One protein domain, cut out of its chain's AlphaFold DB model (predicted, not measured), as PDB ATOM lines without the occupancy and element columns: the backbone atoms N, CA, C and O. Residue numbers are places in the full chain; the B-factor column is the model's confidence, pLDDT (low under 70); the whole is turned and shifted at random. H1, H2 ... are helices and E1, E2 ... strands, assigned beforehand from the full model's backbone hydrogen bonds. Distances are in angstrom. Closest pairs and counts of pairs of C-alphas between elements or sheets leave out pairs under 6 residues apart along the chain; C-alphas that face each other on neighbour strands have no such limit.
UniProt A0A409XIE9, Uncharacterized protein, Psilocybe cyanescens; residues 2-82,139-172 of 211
ATOM      1  N   PHE A   2      34.455  13.254 -50.174       70.12
ATOM      2  CA  PHE A   2      35.027  13.999 -51.298       70.12
ATOM      3  C   PHE A   2      35.257  13.087 -52.509       70.12
ATOM      4  O   PHE A   2      35.633  11.925 -52.349       70.12
ATOM      5  N   LEU A   3      35.045  13.620 -53.707       83.69
ATOM      6  CA  LEU A   3      35.479  13.029 -54.967       83.69
ATOM      7  C   LEU A   3      37.001  13.154 -55.103       83.69
ATOM      8  O   LEU A   3      37.621  14.047 -54.528       83.69
ATOM      9  N   GLU A   4      37.613  12.294 -55.918       81.44
ATOM     10  CA  GLU A   4      39.067  12.324 -56.146       81.44
ATOM     11  C   GLU A   4      39.551  13.690 -56.653       81.44
ATOM     12  O   GLU A   4      40.529  14.217 -56.138       81.44
ATOM     13  N   ALA A   5      38.800  14.338 -57.548       81.38
ATOM     14  CA  ALA A   5      39.128  15.683 -58.026       81.38
ATOM     15  C   ALA A   5      39.137  16.747 -56.908       81.38
ATOM     16  O   ALA A   5      39.907  17.705 -56.962       81.38
ATOM     17  N   GLU A   6      38.298  16.587 -55.882       81.38
ATOM     18  CA  GLU A   6      38.258  17.499 -54.735       81.38
ATOM     19  C   GLU A   6      39.448  17.241 -53.806       81.38
ATOM     20  O   GLU A   6      40.088  18.183 -53.344       81.38
ATOM     21  N   ILE A   7      39.803  15.972 -53.588       82.44
ATOM     22  CA  ILE A   7      41.000  15.584 -52.830       82.44
ATOM     23  C   ILE A   7      42.256  16.148 -53.501       82.44
ATOM     24  O   ILE A   7      43.091  16.746 -52.822       82.44
ATOM     25  N   ASP A   8      42.369  16.005 -54.821       86.31
ATOM     26  CA  ASP A   8      43.493  16.513 -55.609       86.31
ATOM     27  C   ASP A   8      43.652  18.026 -55.436       86.31
ATOM     28  O   ASP A   8      44.754  18.519 -55.178       86.31
ATOM     29  N   GLN A   9      42.544  18.770 -55.499       84.50
ATOM     30  CA  GLN A   9      42.557  20.215 -55.304       84.50
ATOM     31  C   GLN A   9      42.998  20.605 -53.887       84.50
ATOM     32  O   GLN A   9      43.828  21.500 -53.718       84.50
ATOM     33  N   LEU A  10      42.494  19.927 -52.854       82.69
ATOM     34  CA  LEU A  10      42.882  20.194 -51.465       82.69
ATOM     35  C   LEU A  10      44.366  19.914 -51.227       82.69
ATOM     36  O   LEU A  10      45.066  20.707 -50.591       82.69
ATOM     37  N   VAL A  11      44.875  18.817 -51.790       83.81
ATOM     38  CA  VAL A  11      46.304  18.498 -51.770       83.81
ATOM     39  C   VAL A  11      47.100  19.572 -52.505       83.81
ATOM     40  O   VAL A  11      48.157  19.980 -52.023       83.81
ATOM     41  N   GLN A  12      46.597  20.090 -53.623       83.62
ATOM     42  CA  GLN A  12      47.261  21.157 -54.360       83.62
ATOM     43  C   GLN A  12      47.333  22.465 -53.559       83.62
ATOM     44  O   GLN A  12      48.379  23.121 -53.575       83.62
ATOM     45  N   VAL A  13      46.282  22.815 -52.812       79.69
ATOM     46  CA  VAL A  13      46.272  23.964 -51.889       79.69
ATOM     47  C   VAL A  13      47.284  23.771 -50.757       79.69
ATOM     48  O   VAL A  13      48.074  24.677 -50.488       79.69
ATOM     49  N   LEU A  14      47.324  22.581 -50.145       79.06
ATOM     50  CA  LEU A  14      48.315  22.231 -49.118       79.06
ATOM     51  C   LEU A  14      49.743  22.365 -49.662       79.06
ATOM     52  O   LEU A  14      50.605  22.971 -49.027       79.06
ATOM     53  N   LEU A  15      50.000  21.835 -50.859       78.38
ATOM     54  CA  LEU A  15      51.304  21.918 -51.512       78.38
ATOM     55  C   LEU A  15      51.689  23.359 -51.862       78.38
ATOM     56  O   LEU A  15      52.848  23.723 -51.678       78.38
ATOM     57  N   ASP A  16      50.759  24.180 -52.354       79.69
ATOM     58  CA  ASP A  16      51.016  25.595 -52.659       79.69
ATOM     59  C   ASP A  16      51.351  26.395 -51.394       79.69
ATOM     60  O   ASP A  16      52.361  27.103 -51.343       79.69
ATOM     61  N   ALA A  17      50.569  26.204 -50.331       73.38
ATOM     62  CA  ALA A  17      50.833  26.822 -49.039       73.38
ATOM     63  C   ALA A  17      52.218  26.426 -48.491       73.38
ATOM     64  O   ALA A  17      52.944  27.274 -47.963       73.38
ATOM     65  N   LEU A  18      52.622  25.166 -48.684       70.00
ATOM     66  CA  LEU A  18      53.943  24.656 -48.310       70.00
ATOM     67  C   LEU A  18      55.082  25.200 -49.198       70.00
ATOM     68  O   LEU A  18      56.186  25.399 -48.697       70.00
ATOM     69  N   LYS A  19      54.832  25.489 -50.485       67.06
ATOM     70  CA  LYS A  19      55.801  26.138 -51.399       67.06
ATOM     71  C   LYS A  19      56.084  27.589 -51.025       67.06
ATOM     72  O   LYS A  19      57.181  28.087 -51.267       67.06
ATOM     73  N   GLY A  20      55.057  28.285 -50.541       55.88
ATOM     74  CA  GLY A  20      55.017  29.744 -50.515       55.88
ATOM     75  C   GLY A  20      55.172  30.410 -49.151       55.88
ATOM     76  O   GLY A  20      55.278  31.641 -49.123       55.88
ATOM     77  N   GLY A  21      55.155  29.641 -48.057       51.91
ATOM     78  CA  GLY A  21      55.048  30.153 -46.689       51.91
ATOM     79  C   GLY A  21      56.093  31.212 -46.323       51.91
ATOM     80  O   GLY A  21      57.298  30.962 -46.380       51.91
ATOM     81  N   TYR A  22      55.628  32.393 -45.905       38.97
ATOM     82  CA  TYR A  22      56.446  33.333 -45.138       38.97
ATOM     83  C   TYR A  22      56.849  32.675 -43.803       38.97
ATOM     84  O   TYR A  22      56.026  32.043 -43.146       38.97
ATOM     85  N   GLY A  23      58.122  32.808 -43.416       40.12
ATOM     86  CA  GLY A  23      58.576  32.614 -42.029       40.12
ATOM     87  C   GLY A  23      59.084  31.228 -41.607       40.12
ATOM     88  O   GLY A  23      59.709  31.120 -40.558       40.12
ATOM     89  N   CYS A  24      58.917  30.163 -42.394       41.50
ATOM     90  CA  CYS A  24      59.219  28.806 -41.913       41.50
ATOM     91  C   CYS A  24      60.154  28.036 -42.856       41.50
ATOM     92  O   CYS A  24      59.726  27.386 -43.808       41.50
ATOM     93  N   SER A  25      61.449  28.017 -42.513       46.28
ATOM     94  CA  SER A  25      62.435  27.069 -43.060       46.28
ATOM     95  C   SER A  25      61.928  25.624 -43.011       46.28
ATOM     96  O   SER A  25      62.223  24.844 -43.909       46.28
ATOM     97  N   MET A  26      61.093  25.301 -42.018       47.09
ATOM     98  CA  MET A  26      60.461  23.999 -41.839       47.09
ATOM     99  C   MET A  26      59.365  23.676 -42.866       47.09
ATOM    100  O   MET A  26      59.281  22.531 -43.285       47.09
ATOM    101  N   ASN A  27      58.556  24.640 -43.324       49.03
ATOM    102  CA  ASN A  27      57.547  24.376 -44.363       49.03
ATOM    103  C   ASN A  27      58.213  24.164 -45.721       49.03
ATOM    104  O   ASN A  27      57.845  23.243 -46.444       49.03
ATOM    105  N   SER A  28      59.270  24.927 -46.006       50.44
ATOM    106  CA  SER A  28      60.149  24.678 -47.148       50.44
ATOM    107  C   SER A  28      60.858  23.326 -47.041       50.44
ATOM    108  O   SER A  28      60.980  22.639 -48.047       50.44
ATOM    109  N   LEU A  29      61.283  22.904 -45.843       51.81
ATOM    110  CA  LEU A  29      61.874  21.583 -45.589       51.81
ATOM    111  C   LEU A  29      60.853  20.457 -45.771       51.81
ATOM    112  O   LEU A  29      61.124  19.508 -46.492       51.81
ATOM    113  N   LEU A  30      59.658  20.579 -45.193       54.22
ATOM    114  CA  LEU A  30      58.555  19.639 -45.392       54.22
ATOM    115  C   LEU A  30      58.171  19.567 -46.868       54.22
ATOM    116  O   LEU A  30      58.018  18.477 -47.404       54.22
ATOM    117  N   HIS A  31      58.102  20.701 -47.560       55.06
ATOM    118  CA  HIS A  31      57.895  20.749 -49.000       55.06
ATOM    119  C   HIS A  31      59.022  20.028 -49.762       55.06
ATOM    120  O   HIS A  31      58.747  19.174 -50.603       55.06
ATOM    121  N   GLN A  32      60.289  20.308 -49.441       52.59
ATOM    122  CA  GLN A  32      61.468  19.635 -50.004       52.59
ATOM    123  C   GLN A  32      61.561  18.152 -49.618       52.59
ATOM    124  O   GLN A  32      62.241  17.388 -50.291       52.59
ATOM    125  N   MET A  33      60.871  17.714 -48.570       53.50
ATOM    126  CA  MET A  33      60.780  16.310 -48.186       53.50
ATOM    127  C   MET A  33      59.595  15.606 -48.844       53.50
ATOM    128  O   MET A  33      59.692  14.417 -49.126       53.50
ATOM    129  N   ILE A  34      58.478  16.298 -49.073       54.38
ATOM    130  CA  ILE A  34      57.232  15.733 -49.608       54.38
ATOM    131  C   ILE A  34      57.257  15.687 -51.140       54.38
ATOM    132  O   ILE A  34      56.842  14.689 -51.729       54.38
ATOM    133  N   VAL A  35      57.745  16.745 -51.793       54.19
ATOM    134  CA  VAL A  35      57.633  16.917 -53.250       54.19
ATOM    135  C   VAL A  35      58.676  16.126 -54.048       54.19
ATOM    136  O   VAL A  35      58.272  15.401 -54.953       54.19
ATOM    137  N   PRO A  36      59.982  16.151 -53.724       49.62
ATOM    138  CA  PRO A  36      60.992  15.382 -54.462       49.62
ATOM    139  C   PRO A  36      60.880  13.867 -54.269       49.62
ATOM    140  O   PRO A  36      61.357  13.101 -55.098       49.62
ATOM    141  N   THR A  37      60.252  13.417 -53.182       51.03
ATOM    142  CA  THR A  37      60.152  11.992 -52.832       51.03
ATOM    143  C   THR A  37      58.888  11.315 -53.374       51.03
ATOM    144  O   THR A  37      58.659  10.142 -53.081       51.03
ATOM    145  N   GLY A  38      58.032  12.036 -54.115       50.25
ATOM    146  CA  GLY A  38      56.741  11.515 -54.586       50.25
ATOM    147  C   GLY A  38      55.737  11.239 -53.455       50.25
ATOM    148  O   GLY A  38      54.756  10.525 -53.646       50.25
ATOM    149  N   ARG A  39      55.953  11.795 -52.255       53.38
ATOM    150  CA  ARG A  39      55.164  11.505 -51.043       53.38
ATOM    151  C   ARG A  39      53.897  12.348 -50.906       53.38
ATOM    152  O   ARG A  39      53.342  12.442 -49.811       53.38
ATOM    153  N   GLN A  40      53.387  12.880 -52.015       58.38
ATOM    154  CA  GLN A  40      52.043  13.468 -52.091       58.38
ATOM    155  C   GLN A  40      50.977  12.485 -51.581       58.38
ATOM    156  O   GLN A  40      50.008  12.906 -50.955       58.38
ATOM    157  N   PHE A  41      51.220  11.174 -51.706       53.03
ATOM    158  CA  PHE A  41      50.379  10.116 -51.139       53.03
ATOM    159  C   PHE A  41      50.052  10.304 -49.648       53.03
ATOM    160  O   PHE A  41      48.950   9.966 -49.233       53.03
ATOM    161  N   ASN A  42      50.957  10.870 -48.838       64.12
ATOM    162  CA  ASN A  42      50.664  11.125 -47.423       64.12
ATOM    163  C   ASN A  42      49.650  12.265 -47.239       64.12
ATOM    164  O   ASN A  42      48.823  12.183 -46.341       64.12
ATOM    165  N   LEU A  43      49.666  13.291 -48.098       68.75
ATOM    166  CA  LEU A  43      48.663  14.358 -48.062       68.75
ATOM    167  C   LEU A  43      47.304  13.843 -48.543       68.75
ATOM    168  O   LEU A  43      46.309  14.082 -47.869       68.75
ATOM    169  N   HIS A  44      47.265  13.046 -49.618       70.00
ATOM    170  CA  HIS A  44      46.032  12.357 -50.025       70.00
ATOM    171  C   HIS A  44      45.512  11.444 -48.914       70.00
ATOM    172  O   HIS A  44      44.318  11.436 -48.635       70.00
ATOM    173  N   ALA A  45      46.391  10.682 -48.259       65.25
ATOM    174  CA  ALA A  45      46.013   9.817 -47.150       65.25
ATOM    175  C   ALA A  45      45.485  10.621 -45.958       65.25
ATOM    176  O   ALA A  45      44.523  10.183 -45.348       65.25
ATOM    177  N   ASN A  46      46.047  11.794 -45.659       68.69
ATOM    178  CA  ASN A  46      45.568  12.660 -44.583       68.69
ATOM    179  C   ASN A  46      44.205  13.288 -44.911       68.69
ATOM    180  O   ASN A  46      43.310  13.247 -44.072       68.69
ATOM    181  N   VAL A  47      44.009  13.787 -46.137       72.88
ATOM    182  CA  VAL A  47      42.708  14.305 -46.604       72.88
ATOM    183  C   VAL A  47      41.656  13.191 -46.623       72.88
ATOM    184  O   VAL A  47      40.533  13.388 -46.173       72.88
ATOM    185  N   ARG A  48      42.012  11.982 -47.076       70.44
ATOM    186  CA  ARG A  48      41.117  10.814 -47.034       70.44
ATOM    187  C   ARG A  48      40.868  10.323 -45.611       70.44
ATOM    188  O   ARG A  48      39.760   9.915 -45.299       70.44
ATOM    189  N   ALA A  49      41.864  10.345 -44.732       64.12
ATOM    190  CA  ALA A  49      41.697   9.945 -43.335       64.12
ATOM    191  C   ALA A  49      40.780  10.917 -42.584       64.12
ATOM    192  O   ALA A  49      40.074  10.502 -41.671       64.12
ATOM    193  N   ALA A  50      40.697  12.171 -43.030       64.00
ATOM    194  CA  ALA A  50      39.704  13.122 -42.553       64.00
ATOM    195  C   ALA A  50      38.252  12.725 -42.887       64.00
ATOM    196  O   ALA A  50      37.339  13.401 -42.439       64.00
ATOM    197  N   ILE A  51      37.990  11.611 -43.595       61.53
ATOM    198  CA  ILE A  51      36.641  11.013 -43.689       61.53
ATOM    199  C   ILE A  51      36.081  10.694 -42.298       61.53
ATOM    200  O   ILE A  51      34.871  10.770 -42.099       61.53
ATOM    201  N   THR A  52      36.940  10.339 -41.337       65.56
ATOM    202  CA  THR A  52      36.521  10.156 -39.943       65.56
ATOM    203  C   THR A  52      36.545  11.452 -39.147       65.56
ATOM    204  O   THR A  52      36.309  11.392 -37.954       65.56
ATOM    205  N   GLY A  53      36.871  12.591 -39.758       74.94
ATOM    206  CA  GLY A  53      36.878  13.900 -39.120       74.94
ATOM    207  C   GLY A  53      36.276  14.973 -40.003       74.94
ATOM    208  O   GLY A  53      35.236  14.747 -40.613       74.94
ATOM    209  N   GLU A  54      36.897  16.148 -40.039       81.31
ATOM    210  CA  GLU A  54      36.367  17.281 -40.788       81.31
ATOM    211  C   GLU A  54      37.427  17.926 -41.662       81.31
ATOM    212  O   GLU A  54      38.595  18.045 -41.300       81.31
ATOM    213  N   VAL A  55      36.988  18.380 -42.830       81.31
ATOM    214  CA  VAL A  55      37.780  19.241 -43.695       81.31
ATOM    215  C   VAL A  55      36.979  20.508 -43.902       81.31
ATOM    216  O   VAL A  55      35.877  20.452 -44.452       81.31
ATOM    217  N   HIS A  56      37.518  21.646 -43.478       86.00
ATOM    218  CA  HIS A  56      36.937  22.935 -43.840       86.00
ATOM    219  C   HIS A  56      37.702  23.507 -45.019       86.00
ATOM    220  O   HIS A  56      38.914  23.319 -45.156       86.00
ATOM    221  N   VAL A  57      36.979  24.208 -45.882       85.81
ATOM    222  CA  VAL A  57      37.540  24.843 -47.069       85.81
ATOM    223  C   VAL A  57      37.143  26.305 -47.105       85.81
ATOM    224  O   VAL A  57      36.032  26.670 -46.724       85.81
ATOM    225  N   ILE A  58      38.052  27.147 -47.584       86.62
ATOM    226  CA  ILE A  58      37.734  28.517 -47.976       86.62
ATOM    227  C   ILE A  58      37.754  28.586 -49.485       86.62
ATOM    228  O   ILE A  58      38.754  28.222 -50.104       86.62
ATOM    229  N   CYS A  59      36.667  29.107 -50.045       88.38
ATOM    230  CA  CYS A  59      36.497  29.287 -51.477       88.38
ATOM    231  C   CYS A  59      36.286  30.770 -51.795       88.38
ATOM    232  O   CYS A  59      35.647  31.487 -51.024       88.38
ATOM    233  N   ILE A  60      36.815  31.230 -52.928       85.56
ATOM    234  CA  ILE A  60      36.538  32.575 -53.471       85.56
ATOM    235  C   ILE A  60      35.376  32.584 -54.478       85.56
ATOM    236  O   ILE A  60      35.008  33.644 -54.983       85.56
ATOM    237  N   GLY A  61      34.792  31.417 -54.741       85.38
ATOM    238  CA  GLY A  61      33.691  31.175 -55.665       85.38
ATOM    239  C   GLY A  61      33.059  29.798 -55.411       85.38
ATOM    240  O   GLY A  61      33.424  29.138 -54.432       85.38
ATOM    241  N   PRO A  62      32.053  29.401 -56.208       82.31
ATOM    242  CA  PRO A  62      31.284  28.178 -55.982       82.31
ATOM    243  C   PRO A  62      31.973  26.902 -56.487       82.31
ATOM    244  O   PRO A  62      31.539  25.812 -56.114       82.31
ATOM    245  N   ASP A  63      32.998  27.012 -57.333       83.56
ATOM    246  CA  ASP A  63      33.624  25.857 -57.970       83.56
ATOM    247  C   ASP A  63      34.766  25.295 -57.117       83.56
ATOM    248  O   ASP A  63      35.435  26.010 -56.372       83.56
ATOM    249  N   ILE A  64      35.059  23.996 -57.255       77.06
ATOM    250  CA  ILE A  64      36.162  23.358 -56.512       77.06
ATOM    251  C   ILE A  64      37.514  24.022 -56.809       77.06
ATOM    252  O   ILE A  64      38.355  24.159 -55.924       77.06
ATOM    253  N   SER A  65      37.710  24.508 -58.035       84.88
ATOM    254  CA  SER A  65      38.900  25.266 -58.431       84.88
ATOM    255  C   SER A  65      39.064  26.586 -57.675       84.88
ATOM    256  O   SER A  65      40.166  27.132 -57.658       84.88
ATOM    257  N   ASP A  66      38.004  27.080 -57.034       83.31
ATOM    258  CA  ASP A  66      38.013  28.312 -56.249       83.31
ATOM    259  C   ASP A  66      38.431  28.086 -54.792       83.31
ATOM    260  O   ASP A  66      38.476  29.046 -54.017       83.31
ATOM    261  N   VAL A  67      38.742  26.848 -54.386       85.75
ATOM    262  CA  VAL A  67      39.287  26.571 -53.051       85.75
ATOM    263  C   VAL A  67      40.684  27.178 -52.934       85.75
ATOM    264  O   VAL A  67      41.605  26.817 -53.667       85.75
ATOM    265  N   VAL A  68      40.853  28.067 -51.955       84.69
ATOM    266  CA  VAL A  68      42.101  28.795 -51.672       84.69
ATOM    267  C   VAL A  68      42.666  28.512 -50.283       84.69
ATOM    268  O   VAL A  68      43.759  28.971 -49.958       84.69
ATOM    269  N   GLY A  69      41.946  27.777 -49.439       84.25
ATOM    270  CA  GLY A  69      42.417  27.378 -48.117       84.25
ATOM    271  C   GLY A  69      41.728  26.116 -47.632       84.25
ATOM    272  O   GLY A  69      40.597  25.837 -48.020       84.25
ATOM    273  N   THR A  70      42.419  25.357 -46.789       84.94
ATOM    274  CA  THR A  70      41.881  24.149 -46.169       84.94
ATOM    275  C   THR A  70      42.376  23.986 -44.740       84.94
ATOM    276  O   THR A  70      43.542  24.269 -44.436       84.94
ATOM    277  N   SER A  71      41.493  23.499 -43.876       83.88
ATOM    278  CA  SER A  71      41.846  22.922 -42.588       83.88
ATOM    279  C   SER A  71      41.401  21.464 -42.509       83.88
ATOM    280  O   SER A  71      40.385  21.086 -43.087       83.88
ATOM    281  N   ILE A  72      42.186  20.639 -41.820       80.38
ATOM    282  CA  ILE A  72      41.915  19.216 -41.609       80.38
ATOM    283  C   ILE A  72      41.879  18.967 -40.113       80.38
ATOM    284  O   ILE A  72      42.866  19.224 -39.426       80.38
ATOM    285  N   TRP A  73      40.775  18.416 -39.637       79.12
ATOM    286  CA  TRP A  73      40.513  18.122 -38.241       79.12
ATOM    287  C   TRP A  73      40.231  16.638 -38.064       79.12
ATOM    288  O   TRP A  73      39.515  16.024 -38.853       79.12
ATOM    289  N   PHE A  74      40.758  16.061 -36.994       73.38
ATOM    290  CA  PHE A  74      40.420  14.714 -36.562       73.38
ATOM    291  C   PHE A  74      39.652  14.781 -35.250       73.38
ATOM    292  O   PHE A  74      40.063  15.530 -34.360       73.38
ATOM    293  N   PRO A  75      38.591  13.983 -35.073       67.44
ATOM    294  CA  PRO A  75      37.950  13.873 -33.786       67.44
ATOM    295  C   PRO A  75      38.845  13.096 -32.832       67.44
ATOM    296  O   PRO A  75      39.870  12.493 -33.193       67.44
ATOM    297  N   GLN A  76      38.387  13.095 -31.593       67.56
ATOM    298  CA  GLN A  76      38.928  12.325 -30.491       67.56
ATOM    299  C   GLN A  76      39.230  10.892 -30.945       67.56
ATOM    300  O   GLN A  76      38.458  10.262 -31.670       67.56
ATOM    301  N   SER A  77      40.388  10.369 -30.545       63.94
ATOM    302  CA  SER A  77      40.859   9.013 -30.878       63.94
ATOM    303  C   SER A  77      41.129   8.688 -32.360       63.94
ATOM    304  O   SER A  77      41.860   7.729 -32.618       63.94
ATOM    305  N   ALA A  78      40.633   9.472 -33.321       64.75
ATOM    306  CA  ALA A  78      40.877   9.279 -34.753       64.75
ATOM    307  C   ALA A  78      42.139   9.992 -35.253       64.75
ATOM    308  O   ALA A  78      42.630   9.686 -36.340       64.75
ATOM    309  N   SER A  79      42.681  10.925 -34.460       61.47
ATOM    310  CA  SER A  79      43.957  11.559 -34.779       61.47
ATOM    311  C   SER A  79      45.032  10.490 -35.006       61.47
ATOM    312  O   SER A  79      45.164   9.569 -34.187       61.47
ATOM    313  N   PRO A  80      45.874  10.620 -36.048       54.66
ATOM    314  CA  PRO A  80      47.013   9.729 -36.233       54.66
ATOM    315  C   PRO A  80      47.984   9.774 -35.044       54.66
ATOM    316  O   PRO A  80      48.827   8.884 -34.925       54.66
ATOM    317  N   PHE A  81      47.883  10.789 -34.175       52.28
ATOM    318  CA  PHE A  81      48.650  10.957 -32.941       52.28
ATOM    319  C   PHE A  81      47.924  10.461 -31.677       52.28
ATOM    320  O   PHE A  81      48.476  10.587 -30.587       52.28
ATOM    321  N   SER A  82      46.727   9.867 -31.775       51.56
ATOM    322  CA  SER A  82      46.032   9.317 -30.603       51.56
ATOM    323  C   SER A  82      46.798   8.129 -30.002       51.56
ATOM    324  O   SER A  82      47.503   7.407 -30.711       51.56
ATOM    325  N   VAL A 139      39.972  15.418 -27.287       60.47
ATOM    326  CA  VAL A 139      39.803  16.694 -27.987       60.47
ATOM    327  C   VAL A 139      39.933  16.506 -29.491       60.47
ATOM    328  O   VAL A 139      40.642  15.616 -29.971       60.47
ATOM    329  N   TRP A 140      39.251  17.369 -30.237       67.06
ATOM    330  CA  TRP A 140      39.480  17.512 -31.667       67.06
ATOM    331  C   TRP A 140      40.900  18.021 -31.931       67.06
ATOM    332  O   TRP A 140      41.406  18.909 -31.244       67.06
ATOM    333  N   HIS A 141      41.553  17.450 -32.939       71.75
ATOM    334  CA  HIS A 141      42.924  17.769 -33.327       71.75
ATOM    335  C   HIS A 141      42.934  18.414 -34.711       71.75
ATOM    336  O   HIS A 141      42.654  17.750 -35.710       71.75
ATOM    337  N   LEU A 142      43.288  19.698 -34.773       73.94
ATOM    338  CA  LEU A 142      43.655  20.362 -36.023       73.94
ATOM    339  C   LEU A 142      44.975  19.769 -36.510       73.94
ATOM    340  O   LEU A 142      45.958  19.894 -35.800       73.94
ATOM    341  N   HIS A 143      44.993  19.144 -37.684       74.06
ATOM    342  CA  HIS A 143      46.176  18.506 -38.269       74.06
ATOM    343  C   HIS A 143      46.835  19.312 -39.395       74.06
ATOM    344  O   HIS A 143      48.030  19.178 -39.655       74.06
ATOM    345  N   TYR A 144      46.046  20.106 -40.116       78.12
ATOM    346  CA  TYR A 144      46.560  21.060 -41.090       78.12
ATOM    347  C   TYR A 144      45.677  22.292 -41.098       78.12
ATOM    348  O   TYR A 144      44.459  22.178 -41.043       78.12
ATOM    349  N   LEU A 145      46.295  23.461 -41.240       82.38
ATOM    350  CA  LEU A 145      45.624  24.714 -41.555       82.38
ATOM    351  C   LEU A 145      46.470  25.447 -42.582       82.38
ATOM    352  O   LEU A 145      47.603  25.839 -42.298       82.38
ATOM    353  N   THR A 146      45.937  25.611 -43.784       82.50
ATOM    354  CA  THR A 146      46.683  26.182 -44.900       82.50
ATOM    355  C   THR A 146      45.826  27.096 -45.752       82.50
ATOM    356  O   THR A 146      44.618  26.919 -45.886       82.50
ATOM    357  N   VAL A 147      46.477  28.101 -46.327       81.50
ATOM    358  CA  VAL A 147      45.893  29.059 -47.261       81.50
ATOM    359  C   VAL A 147      46.934  29.303 -48.343       81.50
ATOM    360  O   VAL A 147      48.120  29.459 -48.031       81.50
ATOM    361  N   MET A 148      46.502  29.332 -49.602       82.75
ATOM    362  CA  MET A 148      47.350  29.665 -50.742       82.75
ATOM    363  C   MET A 148      48.031  31.010 -50.516       82.75
ATOM    364  O   MET A 148      47.435  31.949 -49.978       82.75
ATOM    365  N   LYS A 149      49.274  31.141 -50.981       79.88
ATOM    366  CA  LYS A 149      50.078  32.347 -50.729       79.88
ATOM    367  C   LYS A 149      49.396  33.631 -51.213       79.88
ATOM    368  O   LYS A 149      49.444  34.658 -50.542       79.88
ATOM    369  N   SER A 150      48.716  33.564 -52.355       82.25
ATOM    370  CA  SER A 150      47.954  34.671 -52.954       82.25
ATOM    371  C   SER A 150      46.775  35.169 -52.098       82.25
ATOM    372  O   SER A 150      46.163  36.195 -52.412       82.25
ATOM    373  N   HIS A 151      46.452  34.462 -51.014       83.31
ATOM    374  CA  HIS A 151      45.335  34.742 -50.115       83.31
ATOM    375  C   HIS A 151      45.772  34.995 -48.665       83.31
ATOM    376  O   HIS A 151      44.933  35.143 -47.777       83.31
ATOM    377  N   HIS A 152      47.077  35.109 -48.408       82.12
ATOM    378  CA  HIS A 152      47.586  35.514 -47.097       82.12
ATOM    379  C   HIS A 152      47.166  36.950 -46.750       82.12
ATOM    380  O   HIS A 152      46.958  37.784 -47.629       82.12
ATOM    381  N   GLY A 153      47.009  37.233 -45.453       79.88
ATOM    382  CA  GLY A 153      46.578  38.546 -44.953       79.88
ATOM    383  C   GLY A 153      45.087  38.859 -45.131       79.88
ATOM    384  O   GLY A 153      44.645  39.918 -44.703       79.88
ATOM    385  N   LYS A 154      44.299  37.946 -45.711       86.00
ATOM    386  CA  LYS A 154      42.850  38.111 -45.938       86.00
ATOM    387  C   LYS A 154      41.978  37.477 -44.844       86.00
ATOM    388  O   LYS A 154      40.850  37.088 -45.107       86.00
ATOM    389  N   GLU A 155      42.536  37.279 -43.648       84.75
ATOM    390  CA  GLU A 155      41.862  36.654 -42.493       84.75
ATOM    391  C   GLU A 155      41.270  35.244 -42.730       84.75
ATOM    392  O   GLU A 155      40.524  34.734 -41.899       84.75
ATOM    393  N   CYS A 156      41.659  34.547 -43.804       81.31
ATOM    394  CA  CYS A 156      41.152  33.210 -44.131       81.31
ATOM    395  C   CYS A 156      41.316  32.202 -42.973       81.31
ATOM    396  O   CYS A 156      40.373  31.513 -42.598       81.31
ATOM    397  N   CYS A 157      42.491  32.149 -42.337       80.81
ATOM    398  CA  CYS A 157      42.706  31.261 -41.188       80.81
ATOM    399  C   CYS A 157      41.749  31.557 -40.027       80.81
ATOM    400  O   CYS A 157      41.255  30.633 -39.390       80.81
ATOM    401  N   ARG A 158      41.471  32.839 -39.771       82.12
ATOM    402  CA  ARG A 158      40.565  33.265 -38.705       82.12
ATOM    403  C   ARG A 158      39.136  32.803 -38.981       82.12
ATOM    404  O   ARG A 158      38.527  32.220 -38.094       82.12
ATOM    405  N   ALA A 159      38.650  32.983 -40.208       79.25
ATOM    406  CA  ALA A 159      37.315  32.535 -40.598       79.25
ATOM    407  C   ALA A 159      37.129  31.014 -40.424       79.25
ATOM    408  O   ALA A 159      36.092  30.579 -39.932       79.25
ATOM    409  N   MET A 160      38.144  30.200 -40.750       80.44
ATOM    410  CA  MET A 160      38.091  28.746 -40.511       80.44
ATOM    411  C   MET A 160      38.035  28.391 -39.017       80.44
ATOM    412  O   MET A 160      37.319  27.470 -38.639       80.44
ATOM    413  N   PHE A 161      38.753  29.119 -38.157       78.56
ATOM    414  CA  PHE A 161      38.665  28.911 -36.708       78.56
ATOM    415  C   PHE A 161      37.309  29.324 -36.137       78.56
ATOM    416  O   PHE A 161      36.761  28.616 -35.298       78.56
ATOM    417  N   GLU A 162      36.768  30.458 -36.583       80.62
ATOM    418  CA  GLU A 162      35.449  30.925 -36.152       80.62
ATOM    419  C   GLU A 162      34.349  29.936 -36.566       80.62
ATOM    420  O   GLU A 162      33.450  29.663 -35.772       80.62
ATOM    421  N   LEU A 163      34.461  29.328 -37.755       78.25
ATOM    422  CA  LEU A 163      33.577  28.246 -38.193       78.25
ATOM    423  C   LEU A 163      33.661  27.026 -37.265       78.25
ATOM    424  O   LEU A 163      32.627  26.576 -36.775       78.25
ATOM    425  N   ALA A 164      34.872  26.530 -36.993       77.75
ATOM    426  CA  ALA A 164      35.076  25.374 -36.120       77.75
ATOM    427  C   ALA A 164      34.498  25.618 -34.713       77.75
ATOM    428  O   ALA A 164      33.766  24.786 -34.180       77.75
ATOM    429  N   ALA A 165      34.744  26.804 -34.146       74.62
ATOM    430  CA  ALA A 165      34.209  27.192 -32.842       74.62
ATOM    431  C   ALA A 165      32.672  27.301 -32.841       74.62
ATOM    432  O   ALA A 165      32.017  26.924 -31.869       74.62
ATOM    433  N   ALA A 166      32.074  27.809 -33.924       73.00
ATOM    434  CA  ALA A 166      30.622  27.912 -34.048       73.00
ATOM    435  C   ALA A 166      29.946  26.535 -34.169       73.00
ATOM    436  O   ALA A 166      28.887  26.321 -33.578       73.00
ATOM    437  N   GLN A 167      30.557  25.600 -34.902       69.62
ATOM    438  CA  GLN A 167      30.073  24.220 -35.012       69.62
ATOM    439  C   GLN A 167      30.096  23.516 -33.652       69.62
ATOM    440  O   GLN A 167      29.110  22.887 -33.270       69.62
ATOM    441  N   GLU A 168      31.169  23.695 -32.883       64.94
ATOM    442  CA  GLU A 168      31.283  23.151 -31.529       64.94
ATOM    443  C   GLU A 168      30.211  23.724 -30.588       64.94
ATOM    444  O   GLU A 168      29.516  22.979 -29.895       64.94
ATOM    445  N   ALA A 169      30.000  25.044 -30.617       60.28
ATOM    446  CA  ALA A 169      28.974  25.695 -29.807       60.28
ATOM    447  C   ALA A 169      27.550  25.200 -30.137       60.28
ATOM    448  O   ALA A 169      26.714  25.071 -29.240       60.28
ATOM    449  N   ALA A 170      27.270  24.889 -31.406       52.19
ATOM    450  CA  ALA A 170      25.987  24.331 -31.831       52.19
ATOM    451  C   ALA A 170      25.778  22.884 -31.337       52.19
ATOM    452  O   ALA A 170      24.663  22.512 -30.965       52.19
ATOM    453  N   ILE A 171      26.845  22.082 -31.278       55.91
ATOM    454  CA  ILE A 171      26.809  20.716 -30.732       55.91
ATOM    455  C   ILE A 171      26.569  20.758 -29.214       55.91
ATOM    456  O   ILE A 171      25.695  20.056 -28.710       55.91
ATOM    457  N   ALA A 172      27.250  21.651 -28.489       50.06
ATOM    458  CA  ALA A 172      27.078  21.810 -27.041       50.06
ATOM    459  C   ALA A 172      25.666  22.278 -26.633       50.06
ATOM    460  O   ALA A 172      25.204  21.982 -25.533       50.06
TER     461      ALA A 172
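AT A GLANCE: This is residues 2 to 82 and 139 to 172 of the 211 residues of an uncharacterized protein of Psilocybe cyanescens (UniProt A0A409XIE9). A small three-stranded sheet makes the middle of the domain, with H1 and H3 over one face and H4 over the other: three layers, helices on both faces of a sheet. H2 packs on residues 15 to 20 of H1, clear of the sheet. The printed part has 115 residues with named elements in the order H1 H2 H3 E1 E2 E3 H4; the sheet, E1 - E2 - E3, is antiparallel, and the class is mixed, helices and strands. It is compact, radius of gyration of the C-alphas 14.1 A, spanning 43 by 32 by 30 A.

IN THESE COORDINATES: Find C-alpha 4 at (39.067, 12.324, -56.146); from there H1, residues 4 to 20, runs 24.3 A. Next come H2, residues 25 to 34, and H3, residues 40 to 52, 20.0 A. Then read E1, residues 54 to 59, E2, residues 67 to 74, 20.3 A, and E3, residues 141 to 147. H4, residues 156 to 172, runs 24.9 A to C-alpha 172 at (27.078, 21.810, -27.041).

HOW THE PARTS SIT: Look between E1 and E2, a hairpin, for N 56 and O 71 within hydrogen-bond range at 2.9 A; between E2 and E3, N 70 and O 146 are at 2.8 A. H1 runs across the strands, 79 degrees to E2 on the local plane, at a height over the sheet of 8.2 A; its closest C-alphas to E2 are Val 13 and Gly 69, 6.4 A. H1 touches H3 with residues 7 to 14 alone, closest C-alphas Val 11 and Leu 43, 6.0 A. H1 and H2 form a helical hairpin, closest C-alphas Leu 18 and Asn 27, 5.4 A. On the opposite face, H4 is over E1 and E2, height 10.0 A; C-alphas His 56 and Met 160 are the closest of E1 and H4, 6.8 A. O i to N i+4 pairs are within range throughout H1, H2 and H4, and in 7 of 9 in H3.

THE WHOLE: The farthest C-alphas, Pro 36 and Ala 172, are 44.1 A apart. Residues 83 to 138 are cut out, with 10.0 A between C-alphas 82 and 139. Of the links printed whole, none is long. Confidence is under 70 in 47 residues, among them 19 to 43 and 75 to 82.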